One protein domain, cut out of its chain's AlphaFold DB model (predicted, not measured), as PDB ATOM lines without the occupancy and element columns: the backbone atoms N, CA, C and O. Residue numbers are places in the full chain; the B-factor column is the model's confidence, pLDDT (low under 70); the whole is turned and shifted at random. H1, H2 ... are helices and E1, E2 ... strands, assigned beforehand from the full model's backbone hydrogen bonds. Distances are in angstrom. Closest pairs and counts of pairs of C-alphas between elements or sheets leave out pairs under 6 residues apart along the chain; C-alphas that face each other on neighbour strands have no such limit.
ATOM      1  N   GLY A   9       5.036 -25.629 -22.384       45.22
ATOM      2  CA  GLY A   9       4.990 -26.960 -23.017       45.22
ATOM      3  C   GLY A   9       5.933 -27.956 -22.318       45.22
ATOM      4  O   GLY A   9       6.925 -27.557 -21.718       45.22
ATOM      5  N   GLN A  10       5.614 -29.250 -22.324       43.12
ATOM      6  CA  GLN A  10       6.297 -30.245 -21.478       43.12
ATOM      7  C   GLN A  10       7.545 -30.906 -22.058       43.12
ATOM      8  O   GLN A  10       8.255 -31.614 -21.347       43.12
ATOM      9  N   GLN A  11       7.809 -30.693 -23.341       45.97
ATOM     10  CA  GLN A  11       8.906 -31.313 -24.079       45.97
ATOM     11  C   GLN A  11       9.559 -30.243 -24.965       45.97
ATOM     12  O   GLN A  11       9.561 -30.329 -26.189       45.97
ATOM     13  N   HIS A  12      10.095 -29.186 -24.348       47.22
ATOM     14  CA  HIS A  12      10.891 -28.171 -25.049       47.22
ATOM     15  C   HIS A  12      12.307 -28.684 -25.335       47.22
ATOM     16  O   HIS A  12      13.291 -28.154 -24.832       47.22
ATOM     17  N   THR A  13      12.420 -29.742 -26.133       45.22
ATOM     18  CA  THR A  13      13.668 -30.080 -26.841       45.22
ATOM     19  C   THR A  13      13.573 -29.762 -28.334       45.22
ATOM     20  O   THR A  13      14.515 -30.033 -29.073       45.22
ATOM     21  N   MET A  14      12.457 -29.190 -28.799       54.22
ATOM     22  CA  MET A  14      12.186 -28.966 -30.218       54.22
ATOM     23  C   MET A  14      12.180 -27.478 -30.571       54.22
ATOM     24  O   MET A  14      11.513 -26.663 -29.938       54.22
ATOM     25  N   SER A  15      12.939 -27.137 -31.611       67.25
ATOM     26  CA  SER A  15      12.881 -25.837 -32.273       67.25
ATOM     27  C   SER A  15      11.457 -25.541 -32.747       67.25
ATOM     28  O   SER A  15      10.763 -26.423 -33.248       67.25
ATOM     29  N   HIS A  16      11.041 -24.281 -32.637       76.06
ATOM     30  CA  HIS A  16       9.743 -23.824 -33.125       76.06
ATOM     31  C   HIS A  16       9.887 -23.223 -34.522       76.06
ATOM     32  O   HIS A  16      10.846 -22.501 -34.799       76.06
ATOM     33  N   ILE A  17       8.902 -23.476 -35.383       85.00
ATOM     34  CA  ILE A  17       8.807 -22.846 -36.700       85.00
ATOM     35  C   ILE A  17       7.653 -21.848 -36.668       85.00
ATOM     36  O   ILE A  17       6.487 -22.221 -36.563       85.00
ATOM     37  N   GLY A  18       7.978 -20.558 -36.751       86.75
ATOM     38  CA  GLY A  18       6.975 -19.502 -36.853       86.75
ATOM     39  C   GLY A  18       6.386 -19.447 -38.261       86.75
ATOM     40  O   GLY A  18       7.090 -19.076 -39.198       86.75
ATOM     41  N   LEU A  19       5.101 -19.779 -38.405       90.38
ATOM     42  CA  LEU A  19       4.373 -19.795 -39.688       90.38
ATOM     43  C   LEU A  19       3.276 -18.716 -39.783       90.38
ATOM     44  O   LEU A  19       2.427 -18.748 -40.668       90.38
ATOM     45  N   ALA A  20       3.282 -17.744 -38.871       86.06
ATOM     46  CA  ALA A  20       2.362 -16.608 -38.904       86.06
ATOM     47  C   ALA A  20       2.636 -15.656 -40.091       86.06
ATOM     48  O   ALA A  20       3.590 -15.824 -40.850       86.06
ATOM     49  N   GLU A  21       1.827 -14.603 -40.215       82.00
ATOM     50  CA  GLU A  21       1.835 -13.622 -41.317       82.00
ATOM     51  C   GLU A  21       3.213 -13.003 -41.628       82.00
ATOM     52  O   GLU A  21       3.496 -12.661 -42.778       82.00
ATOM     53  N   SER A  22       4.074 -12.881 -40.612       86.19
ATOM     54  CA  SER A  22       5.440 -12.336 -40.686       86.19
ATOM     55  C   SER A  22       6.535 -13.415 -40.639       86.19
ATOM     56  O   SER A  22       7.661 -13.150 -40.220       86.19
ATOM     57  N   SER A  23       6.220 -14.645 -41.061       91.38
ATOM     58  CA  SER A  23       7.176 -15.756 -41.109       91.38
ATOM     59  C   SER A  23       8.364 -15.451 -42.024       91.38
ATOM     60  O   SER A  23       8.219 -15.330 -43.244       91.38
ATOM     61  N   THR A  24       9.559 -15.396 -41.436       94.25
ATOM     62  CA  THR A  24      10.819 -15.261 -42.177       94.25
ATOM     63  C   THR A  24      11.107 -16.495 -43.024       94.25
ATOM     64  O   THR A  24      11.564 -16.351 -44.149       94.25
ATOM     65  N   LEU A  25      10.766 -17.694 -42.536       94.75
ATOM     66  CA  LEU A  25      10.925 -18.939 -43.288       94.75
ATOM     67  C   LEU A  25      10.112 -18.915 -44.585       94.75
ATOM     68  O   LEU A  25      10.659 -19.154 -45.657       94.75
ATOM     69  N   LEU A  26       8.810 -18.613 -44.498       96.12
ATOM     70  CA  LEU A  26       7.951 -18.577 -45.685       96.12
ATOM     71  C   LEU A  26       8.389 -17.478 -46.658       96.12
ATOM     72  O   LEU A  26       8.293 -17.666 -47.868       96.12
ATOM     73  N   GLN A  27       8.874 -16.344 -46.142       97.06
ATOM     74  CA  GLN A  27       9.419 -15.278 -46.977       97.06
ATOM     75  C   GLN A  27      10.668 -15.749 -47.737       97.06
ATOM     76  O   GLN A  27      10.679 -15.674 -48.959       97.06
ATOM     77  N   SER A  28      11.662 -16.318 -47.048       97.50
ATOM     78  CA  SER A  28      12.897 -16.806 -47.679       97.50
ATOM     79  C   SER A  28      12.635 -17.893 -48.724       97.50
ATOM     80  O   SER A  28      13.149 -17.808 -49.834       97.50
ATOM     81  N   LEU A  29      11.773 -18.871 -48.422       97.62
ATOM     82  CA  LEU A  29      11.404 -19.917 -49.385       97.62
ATOM     83  C   LEU A  29      10.723 -19.343 -50.635       97.62
ATOM     84  O   LEU A  29      10.892 -19.869 -51.737       97.62
ATOM     85  N   LYS A  30       9.925 -18.280 -50.472       97.44
ATOM     86  CA  LYS A  30       9.262 -17.605 -51.588       97.44
ATOM     87  C   LYS A  30      10.261 -16.814 -52.432       97.44
ATOM     88  O   LYS A  30      10.170 -16.874 -53.657       97.44
ATOM     89  N   ASP A  31      11.199 -16.120 -51.790       97.94
ATOM     90  CA  ASP A  31      12.240 -15.323 -52.449       97.94
ATOM     91  C   ASP A  31      13.206 -16.205 -53.257       97.94
ATOM     92  O   ASP A  31      13.617 -15.830 -54.353       97.94
ATOM     93  N   GLU A  32      13.497 -17.415 -52.771       98.12
ATOM     94  CA  GLU A  32      14.288 -18.426 -53.490       98.12
ATOM     95  C   GLU A  32      13.496 -19.186 -54.572       98.12
ATOM     96  O   GLU A  32      14.053 -20.014 -55.291       98.12
ATOM     97  N   GLY A  33      12.192 -18.927 -54.713       97.56
ATOM     98  CA  GLY A  33      11.344 -19.581 -55.714       97.56
ATOM     99  C   GLY A  33      11.003 -21.046 -55.412       97.56
ATOM    100  O   GLY A  33      10.519 -21.746 -56.300       97.56
ATOM    101  N   LEU A  34      11.212 -21.514 -54.176       98.06
ATOM    102  CA  LEU A  34      10.934 -22.896 -53.756       98.06
ATOM    103  C   LEU A  34       9.450 -23.150 -53.463       98.06
ATOM    104  O   LEU A  34       9.003 -24.296 -53.492       98.06
ATOM    105  N   ILE A  35       8.681 -22.093 -53.187       97.81
ATOM    106  CA  ILE A  35       7.239 -22.177 -52.944       97.81
ATOM    107  C   ILE A  35       6.440 -21.195 -53.808       97.81
ATOM    108  O   ILE A  35       6.858 -20.069 -54.096       97.81
ATOM    109  N   GLY A  36       5.234 -21.616 -54.199       94.69
ATOM    110  CA  GLY A  36       4.342 -20.839 -55.063       94.69
ATOM    111  C   GLY A  36       3.750 -19.597 -54.389       94.69
ATOM    112  O   GLY A  36       3.520 -18.589 -55.058       94.69
ATOM    113  N   ALA A  37       3.579 -19.612 -53.068       94.69
ATOM    114  CA  ALA A  37       2.982 -18.523 -52.294       94.69
ATOM    115  C   ALA A  37       3.554 -18.460 -50.871       94.69
ATOM    116  O   ALA A  37       4.099 -19.437 -50.374       94.69
ATOM    117  N   ARG A  38       3.405 -17.322 -50.181       94.31
ATOM    118  CA  ARG A  38       3.770 -17.185 -48.758       94.31
ATOM    119  C   ARG A  38       2.643 -17.719 -47.864       94.31
ATOM    120  O   ARG A  38       2.054 -16.981 -47.081       94.31
ATOM    121  N   SER A  39       2.304 -18.988 -48.058       93.44
ATOM    122  CA  SER A  39       1.192 -19.681 -47.406       93.44
ATOM    123  C   SER A  39       1.624 -21.056 -46.910       93.44
ATOM    124  O   SER A  39       2.700 -21.550 -47.250       93.44
ATOM    125  N   TRP A  40       0.777 -21.678 -46.102       94.56
ATOM    126  CA  TRP A  40       0.923 -23.062 -45.679       94.56
ATOM    127  C   TRP A  40      -0.453 -23.655 -45.388       94.56
ATOM    128  O   TRP A  40      -1.410 -22.923 -45.131       94.56
ATOM    129  N   SER A  41      -0.535 -24.979 -45.406       94.00
ATOM    130  CA  SER A  41      -1.693 -25.725 -44.926       94.00
ATOM    131  C   SER A  41      -1.242 -26.817 -43.973       94.00
ATOM    132  O   SER A  41      -0.178 -27.410 -44.173       94.00
ATOM    133  N   LEU A  42      -2.078 -27.123 -42.990       93.50
ATOM    134  CA  LEU A  42      -1.830 -28.191 -42.039       93.50
ATOM    135  C   LEU A  42      -3.026 -29.128 -41.975       93.50
ATOM    136  O   LEU A  42      -4.136 -28.718 -41.649       93.50
ATOM    137  N   ASP A  43      -2.746 -30.395 -42.226       92.38
ATOM    138  CA  ASP A  43      -3.525 -31.514 -41.732       92.38
ATOM    139  C   ASP A  43      -2.803 -32.012 -40.473       92.38
ATOM    140  O   ASP A  43      -1.693 -32.532 -40.565       92.38
ATOM    141  N   SER A  44      -3.380 -31.821 -39.286       88.56
ATOM    142  CA  SER A  44      -2.715 -32.170 -38.020       88.56
ATOM    143  C   SER A  44      -2.518 -33.675 -37.829       88.56
ATOM    144  O   SER A  44      -1.739 -34.086 -36.969       88.56
ATOM    145  N   GLY A  45      -3.204 -34.510 -38.616       88.81
ATOM    146  CA  GLY A  45      -3.314 -35.928 -38.302       88.81
ATOM    147  C   GLY A  45      -4.137 -36.160 -37.034       88.81
ATOM    148  O   GLY A  45      -4.912 -35.301 -36.619       88.81
ATOM    149  N   SER A  46      -3.953 -37.331 -36.433       83.94
ATOM    150  CA  SER A  46      -4.525 -37.710 -35.145       83.94
ATOM    151  C   SER A  46      -3.542 -38.581 -34.374       83.94
ATOM    152  O   SER A  46      -2.990 -39.545 -34.914       83.94
ATOM    153  N   GLN A  47      -3.342 -38.252 -33.099       76.69
ATOM    154  CA  GLN A  47      -2.621 -39.096 -32.139       76.69
ATOM    155  C   GLN A  47      -3.575 -39.979 -31.323       76.69
ATOM    156  O   GLN A  47      -3.154 -40.623 -30.361       76.69
ATOM    157  N   SER A  48      -4.861 -40.017 -31.684       72.56
ATOM    158  CA  SER A  48      -5.843 -40.889 -31.052       72.56
ATOM    159  C   SER A  48      -5.385 -42.343 -31.101       72.56
ATOM    160  O   SER A  48      -5.040 -42.864 -32.160       72.56
ATOM    161  N   PHE A  49      -5.462 -43.042 -29.968       68.25
ATOM    162  CA  PHE A  49      -5.246 -44.489 -29.937       68.25
ATOM    163  C   PHE A  49      -6.313 -45.249 -30.742       68.25
ATOM    164  O   PHE A  49      -6.032 -46.296 -31.319       68.25
ATOM    165  N   ALA A  50      -7.541 -44.722 -30.795       70.19
ATOM    166  CA  ALA A  50      -8.659 -45.364 -31.481       70.19
ATOM    167  C   ALA A  50      -8.623 -45.161 -33.004       70.19
ATOM    168  O   ALA A  50      -9.147 -45.996 -33.740       70.19
ATOM    169  N   ALA A  51      -8.033 -44.060 -33.475       77.25
ATOM    170  CA  ALA A  51      -8.005 -43.692 -34.889       77.25
ATOM    171  C   ALA A  51      -6.733 -42.893 -35.253       77.25
ATOM    172  O   ALA A  51      -6.835 -41.734 -35.657       77.25
ATOM    173  N   PRO A  52      -5.527 -43.474 -35.109       83.38
ATOM    174  CA  PRO A  52      -4.288 -42.751 -35.377       83.38
ATOM    175  C   PRO A  52      -4.152 -42.437 -36.868       83.38
ATOM    176  O   PRO A  52      -4.450 -43.272 -37.728       83.38
ATOM    177  N   ARG A  53      -3.658 -41.240 -37.192       90.06
ATOM    178  CA  ARG A  53      -3.510 -40.793 -38.581       90.06
ATOM    179  C   ARG A  53      -2.335 -39.839 -38.746       90.06
ATOM    180  O   ARG A  53      -2.199 -38.877 -38.000       90.06
ATOM    181  N   ASN A  54      -1.530 -40.053 -39.784       90.88
ATOM    182  CA  ASN A  54      -0.463 -39.117 -40.133       90.88
ATOM    183  C   ASN A  54      -1.037 -37.805 -40.684       90.88
ATOM    184  O   ASN A  54      -1.907 -37.817 -41.567       90.88
ATOM    185  N   GLY A  55      -0.494 -36.699 -40.183       91.94
ATOM    186  CA  GLY A  55      -0.725 -35.357 -40.701       91.94
ATOM    187  C   GLY A  55       0.209 -34.985 -41.853       91.94
ATOM    188  O   GLY A  55       1.071 -35.768 -42.264       91.94
ATOM    189  N   SER A  56       0.051 -33.769 -42.363       93.94
ATOM    190  CA  SER A  56       0.931 -33.161 -43.357       93.94
ATOM    191  C   SER A  56       1.012 -31.646 -43.173       93.94
ATOM    192  O   SER A  56       0.021 -30.974 -42.888       93.94
ATOM    193  N   LEU A  57       2.214 -31.101 -43.364       94.62
ATOM    194  CA  LEU A  57       2.459 -29.669 -43.489       94.62
ATOM    195  C   LEU A  57       2.892 -29.396 -44.928       94.62
ATOM    196  O   LEU A  57       3.906 -29.925 -45.381       94.62
ATOM    197  N   VAL A  58       2.135 -28.560 -45.633       95.94
ATOM    198  CA  VAL A  58       2.461 -28.121 -46.995       95.94
ATOM    199  C   VAL A  58       2.826 -26.649 -46.943       95.94
ATOM    200  O   VAL A  58       2.086 -25.851 -46.375       95.94
ATOM    201  N   LEU A  59       3.958 -26.280 -47.540       97.12
ATOM    202  CA  LEU A  59       4.392 -24.891 -47.675       97.12
ATOM    203  C   LEU A  59       4.141 -24.433 -49.113       97.12
ATOM    204  O   LEU A  59       4.466 -25.141 -50.062       97.12
ATOM    205  N   GLY A  60       3.564 -23.247 -49.285       96.19
ATOM    206  CA  GLY A  60       3.293 -22.666 -50.600       96.19
ATOM    207  C   GLY A  60       1.950 -22.990 -51.231       96.19
ATOM    208  O   GLY A  60       1.723 -22.579 -52.368       96.19
ATOM    209  N   GLY A  61       1.081 -23.717 -50.535       93.94
ATOM    210  CA  GLY A  61      -0.190 -24.183 -51.069       93.94
ATOM    211  C   GLY A  61      -0.873 -25.143 -50.108       93.94
ATOM    212  O   GLY A  61      -0.741 -25.001 -48.893       93.94
ATOM    213  N   TYR A  62      -1.592 -26.108 -50.672       93.56
ATOM    214  CA  TYR A  62      -2.292 -27.157 -49.943       93.56
ATOM    215  C   TYR A  62      -2.265 -28.477 -50.717       93.56
ATOM    216  O   TYR A  62      -2.029 -28.492 -51.926       93.56
ATOM    217  N   ASP A  63      -2.535 -29.580 -50.022       92.38
ATOM    218  CA  ASP A  63      -2.725 -30.897 -50.634       92.38
ATOM    219  C   ASP A  63      -4.213 -31.126 -50.939       92.38
ATOM    220  O   ASP A  63      -5.022 -31.329 -50.034       92.38
ATOM    221  N   ALA A  64      -4.582 -31.087 -52.221       90.56
ATOM    222  CA  ALA A  64      -5.968 -31.258 -52.655       90.56
ATOM    223  C   ALA A  64      -6.536 -32.652 -52.338       90.56
ATOM    224  O   ALA A  64      -7.749 -32.798 -52.234       90.56
ATOM    225  N   SER A  65      -5.683 -33.667 -52.150       90.38
ATOM    226  CA  SER A  65      -6.125 -35.021 -51.788       90.38
ATOM    227  C   SER A  65      -6.615 -35.133 -50.340       90.38
ATOM    228  O   SER A  65      -7.200 -36.147 -49.965       90.38
ATOM    229  N   ARG A  66      -6.382 -34.096 -49.522       88.06
ATOM    230  CA  ARG A  66      -6.786 -34.023 -48.110       88.06
ATOM    231  C   ARG A  66      -8.104 -33.296 -47.881       88.06
ATOM    232  O   ARG A  66      -8.487 -33.089 -46.734       88.06
ATOM    233  N   LEU A  67      -8.782 -32.900 -48.951       85.62
ATOM    234  CA  LEU A  67     -10.008 -32.122 -48.883       85.62
ATOM    235  C   LEU A  67     -11.171 -32.966 -49.373       85.62
ATOM    236  O   LEU A  67     -11.094 -33.577 -50.438       85.62
ATOM    237  N   ASP A  68     -12.256 -32.935 -48.614       80.81
ATOM    238  CA  ASP A  68     -13.553 -33.410 -49.065       80.81
ATOM    239  C   ASP A  68     -14.466 -32.188 -49.209       80.81
ATOM    240  O   ASP A  68     -14.875 -31.573 -48.224       80.81
TER     241      ASP A  68
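AT A GLANCE: This is residues 9 to 68 of the 209 residues of an uncharacterized protein of Fusarium kuroshium (UniProt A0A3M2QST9). With little regular structure, this is a long, thin hairpin of strands E1 and E2, its loop of residues 44 to 55 reaching out at one end and the short helix H1 near the other. Residues 9 to 16 stick out as a free arm. The 60 printed residues hold H1, E1 and E2 in that order, a mixed class with 16 residues in named elements; the antiparallel sheet has the order E1 - E2. The whole is loose, radius of gyration of the C-alphas 14.1 A, and flat, spanning 42 by 34 by 16 A.

IN THESE COORDINATES: E1 is residues 40 to 43, 10.3 A long; E2, residues 56 to 59, 10.0 A, ends at C-alpha 59 (4.392, -24.891, -47.675). H1, residues 24 to 31, 10.4 A, begins at C-alpha 24 (10.819, -15.261, -42.177).

HOW THE PARTS SIT: The hairpin E1 and E2 is antiparallel at 174 degrees, with N 41 and O 58 within hydrogen-bond range at 2.9 A. The closest C-alphas of H1 and E2, Leu 26 and Leu 59, are 7.5 A apart. In H1 every O i to N i+4 pair is within hydrogen-bond range.

THE WHOLE: The farthest C-alphas, Asp 31 and Ala 50, are 42.2 A apart. The printed part has no cut; the link E1 to E2 is long. Residues 9 to 15 and 49 have pLDDT under 70.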